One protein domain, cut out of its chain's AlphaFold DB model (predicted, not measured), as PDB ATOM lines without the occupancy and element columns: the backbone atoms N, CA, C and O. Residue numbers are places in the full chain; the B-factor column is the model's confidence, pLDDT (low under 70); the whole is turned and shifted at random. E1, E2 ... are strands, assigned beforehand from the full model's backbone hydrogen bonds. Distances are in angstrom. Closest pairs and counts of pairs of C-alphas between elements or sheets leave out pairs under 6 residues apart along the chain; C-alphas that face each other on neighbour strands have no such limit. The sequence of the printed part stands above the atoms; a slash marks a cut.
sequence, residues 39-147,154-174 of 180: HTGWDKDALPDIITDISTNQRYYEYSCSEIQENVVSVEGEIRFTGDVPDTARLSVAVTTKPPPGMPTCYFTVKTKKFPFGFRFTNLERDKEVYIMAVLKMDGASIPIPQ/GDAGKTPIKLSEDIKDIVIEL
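What this domain is: This is residues 39 to 147 and 154 to 174 of the 180 residues of an uncharacterized protein of Deltaproteobacteria bacterium (UniProt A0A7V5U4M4). Picture a sandwich of two sheets face to face: a strongly twisted sheet of five strands, E1, E2, E6, E3 and E8, and a smaller one of three, E5, E4 and E7. The hairpin E1 and E2 makes one end of the larger sheet, with its edge strand E1 apart from the smaller sheet. The printed part has 130 residues, no named helix and eight named strands, E1 to E8 along the chain; they hold 57 residues, under half, and the class is all strand. The larger sheet is mixed, in the order E1, E2, E6, E3, E8; the smaller is antiparallel, in the order E5, E4, E7. The whole is compact and rounded, with a radius of gyration of the C-alphas of 14.1 A and spans of 41 by 38 by 30 A.

Where its parts are: Start at His 39 and go on to C-alpha 49 at (89.664, -17.685, 65.201), where E1 begins, residues 49 to 52. E2 follows with residues 59 to 64. From C-alpha 72 at (72.509, -14.812, 70.510), E3 runs 26.7 A over residues 72 to 80. Next come E4, residues 90 to 96, 19.5 A long, and E5, residues 106 to 111. E6, residues 117 to 125, measures 23.9 A and bends by 50 degrees at residue 122. E7, residues 129 to 137, is 26.8 A long. Past the cut, E8, residues 167 to 173, ends at C-alpha 173 at (78.285, -33.717, 53.107).

How they stand to each other: In the larger sheet, look first at the hairpin E1 and E2, antiparallel, with N 51 and O 60 2.9 A apart. E2 and E6 are parallel, with N 120 and O 61 at 2.8 A. E6 and E3 are antiparallel, with N 79 and O 117 at 2.8 A. E3 and the edge strand E8 are parallel, with N 78 and O 170 at 2.8 A. In the smaller sheet, the hairpin E4 and E5 has N 93 and O 108 at 2.9 A, and E4 and E7, also antiparallel, have N 133 and O 94 at 2.8 A. The facing parts of the sheets are 9.2 A apart centre to centre, their strands at 31 degrees. Between the sheets, the closest C-alphas of E7 and E8 are those of Ala 134 and Ile 172, 7.3 A apart. Two short pairings, both antiparallel, join residues 39 to 40 with 108 to 109 of E5, and 129 to 130 of E7 with 161 to 162.

The domain as a whole: The two C-alphas farthest apart, those of Glu 70 and Asp 84, are 42.0 A apart. Residues 148 to 153 are not printed, and C-alphas 147 and 154 are 13.6 A apart across that cut. Of the links printed whole, E5 to E6 and E6 to E7 are tight and the others short. The mean pLDDT of the printed part is 75.2; look for values under 70 at residues 39 to 60, 67 to 69, 98 to 104, 141 to 147 and 154 to 158.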
ATOM      1  N   HIS A  39      88.834 -14.981  53.144       56.75
ATOM      2  CA  HIS A  39      87.882 -13.956  52.754       56.75
ATOM      3  C   HIS A  39      86.630 -14.153  53.589       56.75
ATOM      4  O   HIS A  39      85.936 -15.165  53.446       56.75
ATOM      5  N   THR A  40      86.391 -13.218  54.491       54.59
ATOM      6  CA  THR A  40      85.195 -13.153  55.321       54.59
ATOM      7  C   THR A  40      84.189 -12.179  54.726       54.59
ATOM      8  O   THR A  40      84.438 -11.585  53.676       54.59
ATOM      9  N   GLY A  41      83.027 -12.055  55.368       54.34
ATOM     10  CA  GLY A  41      82.031 -11.024  55.074       54.34
ATOM     11  C   GLY A  41      82.571  -9.593  55.080       54.34
ATOM     12  O   GLY A  41      83.767  -9.363  55.055       54.34
ATOM     13  N   TRP A  42      81.660  -8.618  55.085       50.97
ATOM     14  CA  TRP A  42      81.876  -7.183  54.813       50.97
ATOM     15  C   TRP A  42      83.083  -6.500  55.475       50.97
ATOM     16  O   TRP A  42      83.502  -5.443  55.004       50.97
ATOM     17  N   ASP A  43      83.649  -7.105  56.511       45.38
ATOM     18  CA  ASP A  43      84.965  -6.774  57.020       45.38
ATOM     19  C   ASP A  43      86.028  -7.735  56.455       45.38
ATOM     20  O   ASP A  43      86.184  -8.877  56.898       45.38
ATOM     21  N   LYS A  44      86.756  -7.253  55.443       45.06
ATOM     22  CA  LYS A  44      87.859  -7.954  54.764       45.06
ATOM     23  C   LYS A  44      89.048  -8.268  55.688       45.06
ATOM     24  O   LYS A  44      89.974  -8.948  55.254       45.06
ATOM     25  N   ASP A  45      89.033  -7.745  56.916       45.50
ATOM     26  CA  ASP A  45      90.136  -7.828  57.872       45.50
ATOM     27  C   ASP A  45      89.816  -8.746  59.083       45.50
ATOM     28  O   ASP A  45      90.694  -8.994  59.910       45.50
ATOM     29  N   ALA A  46      88.600  -9.310  59.180       52.06
ATOM     30  CA  ALA A  46      88.196 -10.200  60.274       52.06
ATOM     31  C   ALA A  46      88.526 -11.674  59.976       52.06
ATOM     32  O   ALA A  46      87.721 -12.398  59.401       52.06
ATOM     33  N   LEU A  47      89.705 -12.153  60.378       59.19
ATOM     34  CA  LEU A  47      90.037 -13.582  60.286       59.19
ATOM     35  C   LEU A  47      89.232 -14.395  61.330       59.19
ATOM     36  O   LEU A  47      89.158 -13.960  62.475       59.19
ATOM     37  N   PRO A  48      88.650 -15.563  60.986       62.78
ATOM     38  CA  PRO A  48      88.081 -16.483  61.962       62.78
ATOM     39  C   PRO A  48      89.168 -16.975  62.918       62.78
ATOM     40  O   PRO A  48      90.300 -17.257  62.507       62.78
ATOM     41  N   ASP A  49      88.793 -17.129  64.180       64.69
ATOM     42  CA  ASP A  49      89.664 -17.685  65.201       64.69
ATOM     43  C   ASP A  49      89.796 -19.200  65.011       64.69
ATOM     44  O   ASP A  49      88.844 -19.900  64.656       64.69
ATOM     45  N   ILE A  50      90.995 -19.730  65.259       67.50
ATOM     46  CA  ILE A  50      91.212 -21.178  65.324       67.50
ATOM     47  C   ILE A  50      91.101 -21.587  66.784       67.50
ATOM     48  O   ILE A  50      92.007 -21.339  67.583       67.50
ATOM     49  N   ILE A  51      90.011 -22.259  67.127       62.38
ATOM     50  CA  ILE A  51      89.778 -22.758  68.479       62.38
ATOM     51  C   ILE A  51      90.080 -24.250  68.505       62.38
ATOM     52  O   ILE A  51      89.688 -24.993  67.610       62.38
ATOM     53  N   THR A  52      90.792 -24.701  69.534       64.00
ATOM     54  CA  THR A  52      90.945 -26.131  69.826       64.00
ATOM     55  C   THR A  52      90.100 -26.455  71.046       64.00
ATOM     56  O   THR A  52      90.356 -25.927  72.127       64.00
ATOM     57  N   ASP A  53      89.108 -27.320  70.886       57.72
ATOM     58  CA  ASP A  53      88.416 -27.924  72.015       57.72
ATOM     59  C   ASP A  53      89.381 -28.883  72.713       57.72
ATOM     60  O   ASP A  53      89.809 -29.895  72.164       57.72
ATOM     61  N   ILE A  54      89.747 -28.537  73.941       51.72
ATOM     62  CA  ILE A  54      90.709 -29.280  74.756       51.72
ATOM     63  C   ILE A  54      90.194 -30.651  75.213       51.72
ATOM     64  O   ILE A  54      90.997 -31.499  75.597       51.72
ATOM     65  N   SER A  55      88.878 -30.870  75.202       48.69
ATOM     66  CA  SER A  55      88.249 -32.113  75.656       48.69
ATOM     67  C   SER A  55      88.196 -33.174  74.557       48.69
ATOM     68  O   SER A  55      88.377 -34.359  74.830       48.69
ATOM     69  N   THR A  56      88.017 -32.740  73.311       59.59
ATOM     70  CA  THR A  56      87.943 -33.599  72.119       59.59
ATOM     71  C   THR A  56      89.213 -33.537  71.265       59.59
ATOM     72  O   THR A  56      89.390 -34.344  70.355       59.59
ATOM     73  N   ASN A  57      90.111 -32.589  71.555       60.00
ATOM     74  CA  ASN A  57      91.243 -32.186  70.715       60.00
ATOM     75  C   ASN A  57      90.823 -31.785  69.283       60.00
ATOM     76  O   ASN A  57      91.643 -31.783  68.360       60.00
ATOM     77  N   GLN A  58      89.543 -31.455  69.089       62.31
ATOM     78  CA  GLN A  58      88.988 -31.052  67.805       62.31
ATOM     79  C   GLN A  58      89.247 -29.566  67.571       62.31
ATOM     80  O   GLN A  58      89.109 -28.742  68.475       62.31
ATOM     81  N   ARG A  59      89.646 -29.213  66.349       67.94
ATOM     82  CA  ARG A  59      89.875 -27.820  65.955       67.94
ATOM     83  C   ARG A  59      88.697 -27.308  65.140       67.94
ATOM     84  O   ARG A  59      88.290 -27.964  64.183       67.94
ATOM     85  N   TYR A  60      88.204 -26.131  65.499       69.94
ATOM     86  CA  TYR A  60      87.121 -25.441  64.815       69.94
ATOM     87  C   TYR A  60      87.596 -24.085  64.324       69.94
ATOM     88  O   TYR A  60      88.358 -23.388  64.998       69.94
ATOM     89  N   TYR A  61      87.093 -23.716  63.156       74.00
ATOM     90  CA  TYR A  61      87.104 -22.339  62.699       74.00
ATOM     91  C   TYR A  61      85.897 -21.627  63.278       74.00
ATOM     92  O   TYR A  61      84.770 -21.965  62.916       74.00
ATOM     93  N   GLU A  62      86.135 -20.676  64.173       77.88
ATOM     94  CA  GLU A  62      85.083 -19.862  64.760       77.88
ATOM     95  C   GLU A  62      84.968 -18.531  64.020       77.88
ATOM     96  O   GLU A  62      85.943 -17.794  63.877       77.88
ATOM     97  N   TYR A  63      83.765 -18.215  63.546       77.50
ATOM     98  CA  TYR A  63      83.465 -16.929  62.935       77.50
ATOM     99  C   TYR A  63      82.270 -16.268  63.620       77.50
ATOM    100  O   TYR A  63      81.160 -16.808  63.622       77.50
ATOM    101  N   SER A  64      82.500 -15.080  64.174       80.88
ATOM    102  CA  SER A  64      81.457 -14.267  64.794       80.88
ATOM    103  C   SER A  64      80.699 -13.473  63.735       80.88
ATOM    104  O   SER A  64      81.274 -12.648  63.025       80.88
ATOM    105  N   CYS A  65      79.397 -13.729  63.605       76.25
ATOM    106  CA  CYS A  65      78.568 -13.138  62.554       76.25
ATOM    107  C   CYS A  65      78.163 -11.683  62.845       76.25
ATOM    108  O   CYS A  65      77.698 -10.990  61.941       76.25
ATOM    109  N   SER A  66      78.303 -11.213  64.088       70.94
ATOM    110  CA  SER A  66      77.959  -9.846  64.489       70.94
ATOM    111  C   SER A  66      78.567  -9.473  65.846       70.94
ATOM    112  O   SER A  66      78.951 -10.341  66.627       70.94
ATOM    113  N   GLU A  67      78.596  -8.180  66.175       66.12
ATOM    114  CA  GLU A  67      78.977  -7.688  67.512       66.12
ATOM    115  C   GLU A  67      77.876  -7.889  68.580       66.12
ATOM    116  O   GLU A  67      78.000  -7.378  69.691       66.12
ATOM    117  N   ILE A  68      76.771  -8.581  68.268       61.25
ATOM    118  CA  ILE A  68      75.585  -8.626  69.138       61.25
ATOM    119  C   ILE A  68      75.904  -9.352  70.456       61.25
ATOM    120  O   ILE A  68      76.370 -10.488  70.458       61.25
ATOM    121  N   GLN A  69      75.609  -8.691  71.583       66.12
ATOM    122  CA  GLN A  69      75.914  -9.169  72.942       66.12
ATOM    123  C   GLN A  69      74.703  -9.749  73.695       66.12
ATOM    124  O   GLN A  69      74.877 -10.351  74.752       66.12
ATOM    125  N   GLU A  70      73.481  -9.618  73.166       70.19
ATOM    126  CA  GLU A  70      72.262 -10.113  73.818       70.19
ATOM    127  C   GLU A  70      71.430 -10.996  72.878       70.19
ATOM    128  O   GLU A  70      71.306 -10.722  71.688       70.19
ATOM    129  N   ASN A  71      70.837 -12.058  73.432       81.00
ATOM    130  CA  ASN A  71      69.953 -12.998  72.732       81.00
ATOM    131  C   ASN A  71      70.554 -13.670  71.478       81.00
ATOM    132  O   ASN A  71      69.881 -13.853  70.462       81.00
ATOM    133  N   VAL A  72      71.820 -14.067  71.567       88.12
ATOM    134  CA  VAL A  72      72.509 -14.812  70.510       88.12
ATOM    135  C   VAL A  72      72.635 -16.299  70.837       88.12
ATOM    136  O   VAL A  72      72.480 -16.719  71.990       88.12
ATOM    137  N   VAL A  73      72.895 -17.091  69.802       91.62
ATOM    138  CA  VAL A  73      73.269 -18.507  69.877       91.62
ATOM    139  C   VAL A  73      74.433 -18.797  68.927       91.62
ATOM    140  O   VAL A  73      74.821 -17.960  68.102       91.62
ATOM    141  N   SER A  74      74.997 -19.990  69.049       90.88
ATOM    142  CA  SER A  74      76.049 -20.517  68.194       90.88
ATOM    143  C   SER A  74      75.608 -21.784  67.475       90.88
ATOM    144  O   SER A  74      74.723 -22.514  67.924       90.88
ATOM    145  N   VAL A  75      76.235 -22.039  66.334       89.81
ATOM    146  CA  VAL A  75      76.041 -23.274  65.589       89.81
ATOM    147  C   VAL A  75      77.384 -23.852  65.183       89.81
ATOM    148  O   VAL A  75      78.188 -23.165  64.556       89.81
ATOM    149  N   GLU A  76      77.620 -25.114  65.516       90.75
ATOM    150  CA  GLU A  76      78.839 -25.844  65.180       90.75
ATOM    151  C   GLU A  76      78.544 -27.169  64.481       90.75
ATOM    152  O   GLU A  76      77.474 -27.770  64.617       90.75
ATOM    153  N   GLY A  77      79.528 -27.628  63.721       88.81
ATOM    154  CA  GLY A  77      79.438 -28.884  63.009       88.81
ATOM    155  C   GLY A  77      80.703 -29.213  62.242       88.81
ATOM    156  O   GLY A  77      81.748 -28.570  62.378       88.81
ATOM    157  N   GLU A  78      80.586 -30.221  61.395       89.12
ATOM    158  CA  GLU A  78      81.636 -30.667  60.505       89.12
ATOM    159  C   GLU A  78      81.158 -30.783  59.062       89.12
ATOM    160  O   GLU A  78      80.016 -31.123  58.747       89.12
ATOM    161  N   ILE A  79      82.088 -30.504  58.165       87.31
ATOM    162  CA  ILE A  79      81.940 -30.678  56.735       87.31
ATOM    163  C   ILE A  79      82.738 -31.916  56.347       87.31
ATOM    164  O   ILE A  79      83.910 -32.052  56.709       87.31
ATOM    165  N   ARG A  80      82.111 -32.816  55.597       88.75
ATOM    166  CA  ARG A  80      82.699 -34.071  55.134       88.75
ATOM    167  C   ARG A  80      82.785 -34.086  53.616       88.75
ATOM    168  O   ARG A  80      81.939 -33.544  52.909       88.75
ATOM    169  N   PHE A  81      83.851 -34.696  53.121       86.44
ATOM    170  CA  PHE A  81      84.073 -34.926  51.704       86.44
ATOM    171  C   PHE A  81      84.920 -36.179  51.531       86.44
ATOM    172  O   PHE A  81      85.889 -36.383  52.263       86.44
ATOM    173  N   THR A  82      84.551 -37.004  50.555       85.00
ATOM    174  CA  THR A  82      85.305 -38.203  50.186       85.00
ATOM    175  C   THR A  82      85.982 -37.962  48.843       85.00
ATOM    176  O   THR A  82      85.310 -37.852  47.821       85.00
ATOM    177  N   GLY A  83      87.311 -37.892  48.846       83.38
ATOM    178  CA  GLY A  83      88.126 -37.712  47.649       83.38
ATOM    179  C   GLY A  83      89.402 -36.933  47.940       83.38
ATOM    180  O   GLY A  83      89.541 -36.315  48.996       83.38
ATOM    181  N   ASP A  84      90.324 -36.948  46.981       83.00
ATOM    182  CA  ASP A  84      91.543 -36.152  47.064       83.00
ATOM    183  C   ASP A  84      91.241 -34.680  46.778       83.00
ATOM    184  O   ASP A  84      90.486 -34.338  45.863       83.00
ATOM    185  N   VAL A  85      91.850 -33.799  47.568       83.19
ATOM    186  CA  VAL A  85      91.666 -32.351  47.474       83.19
ATOM    187  C   VAL A  85      92.999 -31.737  47.051       83.19
ATOM    188  O   VAL A  85      93.991 -31.909  47.762       83.19
ATOM    189  N   PRO A  86      93.070 -31.038  45.904       83.19
ATOM    190  CA  PRO A  86      94.303 -30.400  45.481       83.19
ATOM    191  C   PRO A  86      94.659 -29.245  46.419       83.19
ATOM    192  O   PRO A  86      93.793 -28.581  46.985       83.19
ATOM    193  N   ASP A  87      95.948 -28.933  46.500       78.19
ATOM    194  CA  ASP A  87      96.486 -27.849  47.334       78.19
ATOM    195  C   ASP A  87      95.907 -26.460  47.032       78.19
ATOM    196  O   ASP A  87      96.003 -25.534  47.842       78.19
ATOM    197  N   THR A  88      95.348 -26.307  45.836       79.31
ATOM    198  CA  THR A  88      94.709 -25.088  45.360       79.31
ATOM    199  C   THR A  88      93.293 -24.923  45.886       79.31
ATOM    200  O   THR A  88      92.796 -23.801  45.863       79.31
ATOM    201  N   ALA A  89      92.641 -25.992  46.351       81.75
ATOM    202  CA  ALA A  89      91.217 -25.981  46.634       81.75
ATOM    203  C   ALA A  89      90.827 -24.957  47.705       81.75
ATOM    204  O   ALA A  89      91.526 -24.740  48.702       81.75
ATOM    205  N   ARG A  90      89.662 -24.344  47.500       81.56
ATOM    206  CA  ARG A  90      89.051 -23.403  48.440       81.56
ATOM    207  C   ARG A  90      87.703 -23.943  48.904       81.56
ATOM    208  O   ARG A  90      86.905 -24.387  48.081       81.56
ATOM    209  N   LEU A  91      87.462 -23.893  50.209       81.88
ATOM    210  CA  LEU A  91      86.195 -24.204  50.863       81.88
ATOM    211  C   LEU A  91      85.561 -22.899  51.338       81.88
ATOM    212  O   LEU A  91      86.173 -22.181  52.126       81.88
ATOM    213  N   SER A  92      84.346 -22.607  50.889       81.56
ATOM    214  CA  SER A  92      83.520 -21.539  51.457       81.56
ATOM    215  C   SER A  92      82.423 -22.134  52.312       81.56
ATOM    216  O   SER A  92      81.770 -23.089  51.892       81.56
ATOM    217  N   VAL A  93      82.204 -21.541  53.478       83.06
ATOM    218  CA  VAL A  93      81.125 -21.898  54.399       83.06
ATOM    219  C   VAL A  93      80.344 -20.637  54.721       83.06
ATOM    220  O   VAL A  93      80.936 -19.582  54.954       83.06
ATOM    221  N   ALA A  94      79.021 -20.729  54.707       82.38
ATOM    222  CA  ALA A  94      78.147 -19.584  54.883       82.38
ATOM    223  C   ALA A  94      76.889 -19.935  55.678       82.38
ATOM    224  O   ALA A  94      76.370 -21.046  55.583       82.38
ATOM    225  N   VAL A  95      76.368 -18.942  56.394       83.75
ATOM    226  CA  VAL A  95      75.049 -18.957  57.030       83.75
ATOM    227  C   VAL A  95      74.174 -17.909  56.354       83.75
ATOM    228  O   VAL A  95      74.613 -16.781  56.134       83.75
ATOM    229  N   THR A  96      72.932 -18.256  56.035       80.75
ATOM    230  CA  THR A  96      71.930 -17.339  55.462       80.75
ATOM    231  C   THR A  96      70.599 -17.468  56.192       80.75
ATOM    232  O   THR A  96      70.206 -18.566  56.569       80.75
ATOM    233  N   THR A  97      69.876 -16.362  56.359       76.44
ATOM    234  CA  THR A  97      68.498 -16.331  56.893       76.44
ATOM    235  C   THR A  97      67.427 -16.418  55.805       76.44
ATOM    236  O   THR A  97      66.237 -16.495  56.104       76.44
ATOM    237  N   LYS A  98      67.825 -16.393  54.527       69.06
ATOM    238  CA  LYS A  98      66.927 -16.556  53.379       69.06
ATOM    239  C   LYS A  98      67.273 -17.850  52.638       69.06
ATOM    240  O   LYS A  98      68.463 -18.061  52.372       69.06
ATOM    241  N   PRO A  99      66.286 -18.692  52.274       58.81
ATOM    242  CA  PRO A  99      66.546 -19.858  51.437       58.81
ATOM    243  C   PRO A  99      67.210 -19.408  50.121       58.81
ATOM    244  O   PRO A  99      66.800 -18.383  49.571       58.81
ATOM    245  N   PRO A 100      68.230 -20.125  49.607       57.34
ATOM    246  CA  PRO A 100      68.897 -19.739  48.369       57.34
ATOM    247  C   PRO A 100      67.894 -19.645  47.212       57.34
ATOM    248  O   PRO A 100      67.137 -20.607  47.013       57.34
ATOM    249  N   PRO A 101      67.894 -18.532  46.452       53.38
ATOM    250  CA  PRO A 101      68.939 -17.497  46.410       53.38
ATOM    251  C   PRO A 101      68.796 -16.358  47.453       53.38
ATOM    252  O   PRO A 101      67.768 -15.686  47.523       53.38
ATOM    253  N   GLY A 102      69.869 -16.065  48.206       59.69
ATOM    254  CA  GLY A 102      69.953 -14.944  49.158       59.69
ATOM    255  C   GLY A 102      71.394 -14.646  49.608       59.69
ATOM    256  O   GLY A 102      72.238 -15.542  49.582       59.69
ATOM    257  N   MET A 103      71.690 -13.395  49.997       64.69
ATOM    258  CA  MET A 103      73.009 -13.036  50.542       64.69
ATOM    259  C   MET A 103      73.220 -13.658  51.933       64.69
ATOM    260  O   MET A 103      72.312 -13.588  52.766       64.69
ATOM    261  N   PRO A 104      74.407 -14.219  52.217       67.06
ATOM    262  CA  PRO A 104      74.715 -14.802  53.510       67.06
ATOM    263  C   PRO A 104      74.813 -13.730  54.593       67.06
ATOM    264  O   PRO A 104      75.370 -12.652  54.386       67.06
ATOM    265  N   THR A 105      74.303 -14.066  55.772       73.06
ATOM    266  CA  THR A 105      74.457 -13.291  57.005       73.06
ATOM    267  C   THR A 105      75.912 -13.299  57.464       73.06
ATOM    268  O   THR A 105      76.426 -12.277  57.903       73.06
ATOM    269  N   CYS A 106      76.597 -14.430  57.305       77.94
ATOM    270  CA  CYS A 106      78.028 -14.552  57.543       77.94
ATOM    271  C   CYS A 106      78.626 -15.629  56.646       77.94
ATOM    272  O   CYS A 106      77.966 -16.609  56.300       77.94
ATOM    273  N   TYR A 107      79.878 -15.433  56.244       79.00
ATOM    274  CA  TYR A 107      80.613 -16.416  55.465       79.00
ATOM    275  C   TYR A 107      82.110 -16.286  55.703       79.00
ATOM    276  O   TYR A 107      82.610 -15.211  56.038       79.00
ATOM    277  N   PHE A 108      82.818 -17.380  55.466       75.88
ATOM    278  CA  PHE A 108      84.266 -17.395  55.357       75.88
ATOM    279  C   PHE A 108      84.695 -18.325  54.226       75.88
ATOM    280  O   PHE A 108      83.978 -19.249  53.839       75.88
ATOM    281  N   THR A 109      85.885 -18.082  53.693       77.50
ATOM    282  CA  THR A 109      86.524 -18.941  52.694       77.50
ATOM    283  C   THR A 109      87.921 -19.289  53.151       77.50
ATOM    284  O   THR A 109      88.682 -18.391  53.482       77.50
ATOM    285  N   VAL A 110      88.280 -20.566  53.124       76.44
ATOM    286  CA  VAL A 110      89.593 -21.068  53.542       76.44
ATOM    287  C   VAL A 110      90.181 -21.980  52.475       76.44
ATOM    288  O   VAL A 110      89.458 -22.608  51.701       76.44
ATOM    289  N   LYS A 111      91.507 -22.102  52.448       76.44
ATOM    290  CA  LYS A 111      92.144 -23.239  51.779       76.44
ATOM    291  C   LYS A 111      91.999 -24.474  52.654       76.44
ATOM    292  O   LYS A 111      92.288 -24.417  53.846       76.44
ATOM    293  N   THR A 112      91.579 -25.582  52.058       73.50
ATOM    294  CA  THR A 112      91.493 -26.872  52.746       73.50
ATOM    295  C   THR A 112      92.180 -27.951  51.924       73.50
ATOM    296  O   THR A 112      92.174 -27.898  50.697       73.50
ATOM    297  N   LYS A 113      92.787 -28.919  52.611       71.88
ATOM    298  CA  LYS A 113      93.453 -30.082  52.004       71.88
ATOM    299  C   LYS A 113      93.001 -31.413  52.601       71.88
ATOM    300  O   LYS A 113      93.342 -32.466  52.075       71.88
ATOM    301  N   LYS A 114      92.287 -31.381  53.729       74.44
ATOM    302  CA  LYS A 114      91.867 -32.568  54.478       74.44
ATOM    303  C   LYS A 114      90.483 -32.342  55.072       74.44
ATOM    304  O   LYS A 114      90.136 -31.226  55.450       74.44
ATOM    305  N   PHE A 115      89.729 -33.429  55.150       81.94
ATOM    306  CA  PHE A 115      88.414 -33.514  55.775       81.94
ATOM    307  C   PHE A 115      88.441 -34.622  56.847       81.94
ATOM    308  O   PHE A 115      89.257 -35.541  56.720       81.94
ATOM    309  N   PRO A 116      87.594 -34.564  57.893       84.81
ATOM    310  CA  PRO A 116      86.516 -33.596  58.119       84.81
ATOM    311  C   PRO A 116      87.021 -32.192  58.483       84.81
ATOM    312  O   PRO A 116      88.111 -32.027  59.027       84.81
ATOM    313  N   PHE A 117      86.229 -31.174  58.151       83.00
ATOM    314  CA  PHE A 117      86.515 -29.770  58.442       83.00
ATOM    315  C   PHE A 117      85.509 -29.239  59.469       83.00
ATOM    316  O   PHE A 117      84.319 -29.170  59.175       83.00
ATOM    317  N   GLY A 118      85.975 -28.865  60.663       85.00
ATOM    318  CA  GLY A 118      85.129 -28.320  61.729       85.00
ATOM    319  C   GLY A 118      84.856 -26.823  61.561       85.00
ATOM    320  O   GLY A 118      85.777 -26.046  61.299       85.00
ATOM    321  N   PHE A 119      83.608 -26.406  61.760       85.44
ATOM    322  CA  PHE A 119      83.198 -25.000  61.729       85.44
ATOM    323  C   PHE A 119      82.355 -24.640  62.952       85.44
ATOM    324  O   PHE A 119      81.652 -25.485  63.509       85.44
ATOM    325  N   ARG A 120      82.388 -23.362  63.330       87.75
ATOM    326  CA  ARG A 120      81.516 -22.766  64.335       87.75
ATOM    327  C   ARG A 120      81.160 -21.333  63.944       87.75
ATOM    328  O   ARG A 120      82.037 -20.516  63.690       87.75
ATOM    329  N   PHE A 121      79.873 -21.021  63.911       86.75
ATOM    330  CA  PHE A 121      79.369 -19.659  63.778       86.75
ATOM    331  C   PHE A 121      78.827 -19.191  65.124       86.75
ATOM    332  O   PHE A 121      78.031 -19.892  65.749       86.75
ATOM    333  N   THR A 122      79.255 -18.018  65.576       86.56
ATOM    334  CA  THR A 122      78.816 -17.408  66.838       86.56
ATOM    335  C   THR A 122      78.088 -16.092  66.576       86.56
ATOM    336  O   THR A 122      78.099 -15.562  65.462       86.56
ATOM    337  N   ASN A 123      77.411 -15.577  67.605       87.44
ATOM    338  CA  ASN A 123      76.631 -14.340  67.543       87.44
ATOM    339  C   ASN A 123      75.549 -14.346  66.448       87.44
ATOM    340  O   ASN A 123      75.340 -13.353  65.745       87.44
ATOM    341  N   LEU A 124      74.862 -15.484  66.301       86.56
ATOM    342  CA  LEU A 124      73.674 -15.615  65.465       86.56
ATOM    343  C   LEU A 124      72.429 -15.215  66.264       86.56
ATOM    344  O   LEU A 124      72.287 -15.592  67.424       86.56
ATOM    345  N   GLU A 125      71.516 -14.470  65.643       87.75
ATOM    346  CA  GLU A 125      70.280 -14.018  66.291       87.75
ATOM    347  C   GLU A 125      69.374 -15.215  66.638       87.75
ATOM    348  O   GLU A 125      69.025 -16.018  65.765       87.75
ATOM    349  N   ARG A 126      68.981 -15.329  67.914       89.50
ATOM    350  CA  ARG A 126      68.053 -16.369  68.377       89.50
ATOM    351  C   ARG A 126      66.680 -16.221  67.713       89.50
ATOM    352  O   ARG A 126      66.280 -15.143  67.282       89.50
ATOM    353  N   ASP A 127      65.950 -17.329  67.639       88.75
ATOM    354  CA  ASP A 127      64.600 -17.457  67.082       88.75
ATOM    355  C   ASP A 127      64.503 -17.140  65.582       88.75
ATOM    356  O   ASP A 127      63.406 -17.022  65.028       88.75
ATOM    357  N   LYS A 128      65.648 -17.069  64.895       86.00
ATOM    358  CA  LYS A 128      65.719 -17.055  63.436       86.00
ATOM    359  C   LYS A 128      65.827 -18.458  62.873       86.00
ATOM    360  O   LYS A 128      66.369 -19.376  63.484       86.00
ATOM    361  N   GLU A 129      65.312 -18.596  61.663       87.38
ATOM    362  CA  GLU A 129      65.616 -19.729  60.811       87.38
ATOM    363  C   GLU A 129      66.839 -19.383  59.964       87.38
ATOM    364  O   GLU A 129      66.903 -18.303  59.366       87.38
ATOM    365  N   VAL A 130      67.811 -20.287  59.933       86.44
ATOM    366  CA  VAL A 130      69.010 -20.158  59.107       86.44
ATOM    367  C   VAL A 130      69.261 -21.417  58.296       86.44
ATOM    368  O   VAL A 130      68.774 -22.502  58.604       86.44
ATOM    369  N   TYR A 131      70.078 -21.263  57.267       85.00
ATOM    370  CA  TYR A 131      70.593 -22.331  56.431       85.00
ATOM    371  C   TYR A 131      72.115 -22.248  56.461       85.00
ATOM    372  O   TYR A 131      72.674 -21.163  56.270       85.00
ATOM    373  N   ILE A 132      72.775 -23.380  56.688       84.88
ATOM    374  CA  ILE A 132      74.235 -23.490  56.650       84.88
ATOM    375  C   ILE A 132      74.624 -24.196  55.368       84.88
ATOM    376  O   ILE A 132      74.026 -25.201  54.988       84.88
ATOM    377  N   MET A 133      75.611 -23.641  54.683       81.81
ATOM    378  CA  MET A 133      75.994 -24.065  53.349       81.81
ATOM    379  C   MET A 133      77.509 -24.160  53.253       81.81
ATOM    380  O   MET A 133      78.220 -23.341  53.832       81.81
ATOM    381  N   ALA A 134      77.996 -25.136  52.490       82.69
ATOM    382  CA  ALA A 134      79.416 -25.323  52.233       82.69
ATOM    383  C   ALA A 134      79.659 -25.685  50.762       82.69
ATOM    384  O   ALA A 134      78.921 -26.486  50.188       82.69
ATOM    385  N   VAL A 135      80.691 -25.097  50.154       81.00
ATOM    386  CA  VAL A 135      81.066 -25.316  48.748       81.00
ATOM    387  C   VAL A 135      82.572 -25.487  48.636       81.00
ATOM    388  O   VAL A 135      83.331 -24.643  49.108       81.00
ATOM    389  N   LEU A 136      82.996 -26.552  47.957       82.38
ATOM    390  CA  LEU A 136      84.395 -26.819  47.640       82.38
ATOM    391  C   LEU A 136      84.658 -26.555  46.153       82.38
ATOM    392  O   LEU A 136      84.069 -27.203  45.286       82.38
ATOM    393  N   LYS A 137      85.573 -25.628  45.861       82.31
ATOM    394  CA  LYS A 137      86.113 -25.402  44.516       82.31
ATOM    395  C   LYS A 137      87.512 -25.982  44.399       82.31
ATOM    396  O   LYS A 137      88.441 -25.503  45.046       82.31
ATOM    397  N   MET A 138      87.655 -26.982  43.538       83.50
ATOM    398  CA  MET A 138      88.911 -27.717  43.352       83.50
ATOM    399  C   MET A 138      89.979 -26.918  42.588       83.50
ATOM    400  O   MET A 138      91.170 -27.062  42.851       83.50
ATOM    401  N   ASP A 139      89.575 -26.034  41.676       80.19
ATOM    402  CA  ASP A 139      90.490 -25.229  40.851       80.19
ATOM    403  C   ASP A 139      91.161 -24.069  41.611       80.19
ATOM    404  O   ASP A 139      92.070 -23.421  41.095       80.19
ATOM    405  N   GLY A 140      90.725 -23.804  42.846       71.56
ATOM    406  CA  GLY A 140      91.247 -22.731  43.684       71.56
ATOM    407  C   GLY A 140      90.873 -21.323  43.248       71.56
ATOM    408  O   GLY A 140      91.355 -20.357  43.854       71.56
ATOM    409  N   ALA A 141      90.012 -21.189  42.235       69.94
ATOM    410  CA  ALA A 141      89.466 -19.906  41.837       69.94
ATOM    411  C   ALA A 141      88.737 -19.273  43.024       69.94
ATOM    412  O   ALA A 141      88.151 -19.975  43.857       69.94
ATOM    413  N   SER A 142      88.741 -17.937  43.092       64.19
ATOM    414  CA  SER A 142      87.950 -17.229  44.094       64.19
ATOM    415  C   SER A 142      86.519 -17.755  44.055       64.19
ATOM    416  O   SER A 142      85.876 -17.837  42.997       64.19
ATOM    417  N   ILE A 143      86.032 -18.172  45.218       64.44
ATOM    418  CA  ILE A 143      84.621 -18.483  45.359       64.44
ATOM    419  C   ILE A 143      83.930 -17.118  45.298       64.44
ATOM    420  O   ILE A 143      84.253 -16.253  46.114       64.44
ATOM    421  N   PRO A 144      83.118 -16.849  44.258       59.72
ATOM    422  CA  PRO A 144      82.480 -15.554  44.109       59.72
ATOM    423  C   PRO A 144      81.660 -15.272  45.361       59.72
ATOM    424  O   PRO A 144      81.002 -16.171  45.884       59.72
ATOM    425  N   ILE A 145      81.706 -14.020  45.818       61.12
ATOM    426  CA  ILE A 145      80.841 -13.550  46.897       61.12
ATOM    427  C   ILE A 145      79.404 -13.892  46.495       61.12
ATOM    428  O   ILE A 145      79.014 -13.535  45.376       61.12
ATOM    429  N   PRO A 146      78.628 -14.579  47.352       61.97
ATOM    430  CA  PRO A 146      77.272 -14.923  46.990       61.97
ATOM    431  C   PRO A 146      76.431 -13.661  46.741       61.97
ATOM    432  O   PRO A 146      76.200 -12.865  47.648       61.97
ATOM    433  N   GLN A 147      76.009 -13.453  45.496       60.78
ATOM    434  CA  GLN A 147      75.090 -12.400  45.076       60.78
ATOM    435  C   GLN A 147      73.631 -12.794  45.330       60.78
ATOM    436  O   GLN A 147      73.239 -13.956  45.212       60.78
ATOM    437  N   GLY A 154      72.995 -24.662  44.383       60.50
ATOM    438  CA  GLY A 154      72.232 -25.568  43.528       60.50
ATOM    439  C   GLY A 154      71.414 -26.564  44.350       60.50
ATOM    440  O   GLY A 154      70.666 -26.188  45.254       60.50
ATOM    441  N   ASP A 155      71.612 -27.854  44.075       54.94
ATOM    442  CA  ASP A 155      70.933 -28.962  44.758       54.94
ATOM    443  C   ASP A 155      71.509 -29.303  46.147       54.94
ATOM    444  O   ASP A 155      71.188 -30.365  46.693       54.94
ATOM    445  N   ALA A 156      72.412 -28.503  46.729       57.53
ATOM    446  CA  ALA A 156      72.854 -28.722  48.109       57.53
ATOM    447  C   ALA A 156      71.629 -28.839  49.034       57.53
ATOM    448  O   ALA A 156      70.663 -28.093  48.890       57.53
ATOM    449  N   GLY A 157      71.630 -29.823  49.940       52.72
ATOM    450  CA  GLY A 157      70.468 -30.111  50.781       52.72
ATOM    451  C   GLY A 157      70.049 -28.878  51.585       52.72
ATOM    452  O   GLY A 157      70.823 -28.377  52.394       52.72
ATOM    453  N   LYS A 158      68.826 -28.385  51.361       65.81
ATOM    454  CA  LYS A 158      68.275 -27.201  52.035       65.81
ATOM    455  C   LYS A 158      67.435 -27.669  53.222       65.81
ATOM    456  O   LYS A 158      66.260 -27.975  53.053       65.81
ATOM    457  N   THR A 159      68.039 -27.755  54.404       70.19
ATOM    458  CA  THR A 159      67.291 -28.013  55.646       70.19
ATOM    459  C   THR A 159      67.318 -26.756  56.505       70.19
ATOM    460  O   THR A 159      68.413 -26.319  56.866       70.19
ATOM    461  N   PRO A 160      66.159 -26.153  56.815       82.44
ATOM    462  CA  PRO A 160      66.109 -25.021  57.724       82.44
ATOM    463  C   PRO A 160      66.509 -25.441  59.138       82.44
ATOM    464  O   PRO A 160      66.092 -26.489  59.633       82.44
ATOM    465  N   ILE A 161      67.290 -24.593  59.797       88.00
ATOM    466  CA  ILE A 161      67.739 -24.766  61.175       88.00
ATOM    467  C   ILE A 161      67.140 -23.641  62.010       88.00
ATOM    468  O   ILE A 161      67.385 -22.464  61.748       88.00
ATOM    469  N   LYS A 162      66.358 -23.997  63.032       90.12
ATOM    470  CA  LYS A 162      65.768 -23.024  63.953       90.12
ATOM    471  C   LYS A 162      66.712 -22.749  65.121       90.12
ATOM    472  O   LYS A 162      66.988 -23.642  65.913       90.12
ATOM    473  N   LEU A 163      67.138 -21.499  65.261       89.19
ATOM    474  CA  LEU A 163      68.103 -21.038  66.258       89.19
ATOM    475  C   LEU A 163      67.469 -20.735  67.623       89.19
ATOM    476  O   LEU A 163      67.482 -19.594  68.065       89.19
ATOM    477  N   SER A 164      66.871 -21.712  68.305       91.06
ATOM    478  CA  SER A 164      66.327 -21.489  69.663       91.06
ATOM    479  C   SER A 164      67.370 -21.613  70.781       91.06
ATOM    480  O   SER A 164      67.190 -21.056  71.865       91.06
ATOM    481  N   GLU A 165      68.453 -22.340  70.520       93.38
ATOM    482  CA  GLU A 165      69.552 -22.637  71.443       93.38
ATOM    483  C   GLU A 165      70.851 -22.864  70.656       93.38
ATOM    484  O   GLU A 165      70.841 -22.785  69.426       93.38
ATOM    485  N   ASP A 166      71.959 -23.118  71.356       92.69
ATOM    486  CA  ASP A 166      73.197 -23.548  70.706       92.69
ATOM    487  C   ASP A 166      72.990 -24.905  70.028       92.69
ATOM    488  O   ASP A 166      72.505 -25.851  70.649       92.69
ATOM    489  N   ILE A 167      73.392 -25.015  68.764       92.12
ATOM    490  CA  ILE A 167      73.237 -26.242  67.979       92.12
ATOM    491  C   ILE A 167      74.613 -26.819  67.690       92.12
ATOM    492  O   ILE A 167      75.512 -26.112  67.239       92.12
ATOM    493  N   LYS A 168      74.761 -28.117  67.940       90.69
ATOM    494  CA  LYS A 168      76.011 -28.858  67.778       90.69
ATOM    495  C   LYS A 168      75.828 -30.034  66.828       90.69
ATOM    496  O   LYS A 168      74.703 -30.370  66.460       90.69
ATOM    497  N   ASP A 169      76.945 -30.650  66.454       88.12
ATOM    498  CA  ASP A 169      76.994 -31.918  65.720       88.12
ATOM    499  C   ASP A 169      76.298 -31.899  64.346       88.12
ATOM    500  O   ASP A 169      75.841 -32.928  63.842       88.12
ATOM    501  N   ILE A 170      76.227 -30.731  63.701       88.25
ATOM    502  CA  ILE A 170      75.736 -30.644  62.322       88.25
ATOM    503  C   ILE A 170      76.736 -31.320  61.391       88.25
ATOM    504  O   ILE A 170      77.932 -31.051  61.453       88.25
ATOM    505  N   VAL A 171      76.238 -32.141  60.469       88.31
ATOM    506  CA  VAL A 171      77.059 -32.778  59.438       88.31
ATOM    507  C   VAL A 171      76.622 -32.289  58.064       88.31
ATOM    508  O   VAL A 171      75.456 -32.423  57.689       88.31
ATOM    509  N   ILE A 172      77.567 -31.743  57.302       85.00
ATOM    510  CA  ILE A 172      77.361 -31.301  55.921       85.00
ATOM    511  C   ILE A 172      78.230 -32.153  54.998       85.00
ATOM    512  O   ILE A 172      79.452 -32.030  54.991       85.00
ATOM    513  N   GLU A 173      77.600 -32.992  54.181       85.81
ATOM    514  CA  GLU A 173      78.285 -33.717  53.107       85.81
ATOM    515  C   GLU A 173      78.439 -32.803  51.883       85.81
ATOM    516  O   GLU A 173      77.450 -32.302  51.335       85.81
ATOM    517  N   LEU A 174      79.679 -32.564  51.448       80.00
ATOM    518  CA  LEU A 174      79.954 -31.691  50.311       80.00
ATOM    519  C   LEU A 174      79.480 -32.303  48.997       80.00
ATOM    520  O   LEU A 174      79.808 -33.439  48.652       80.00
TER     521      LEU A 174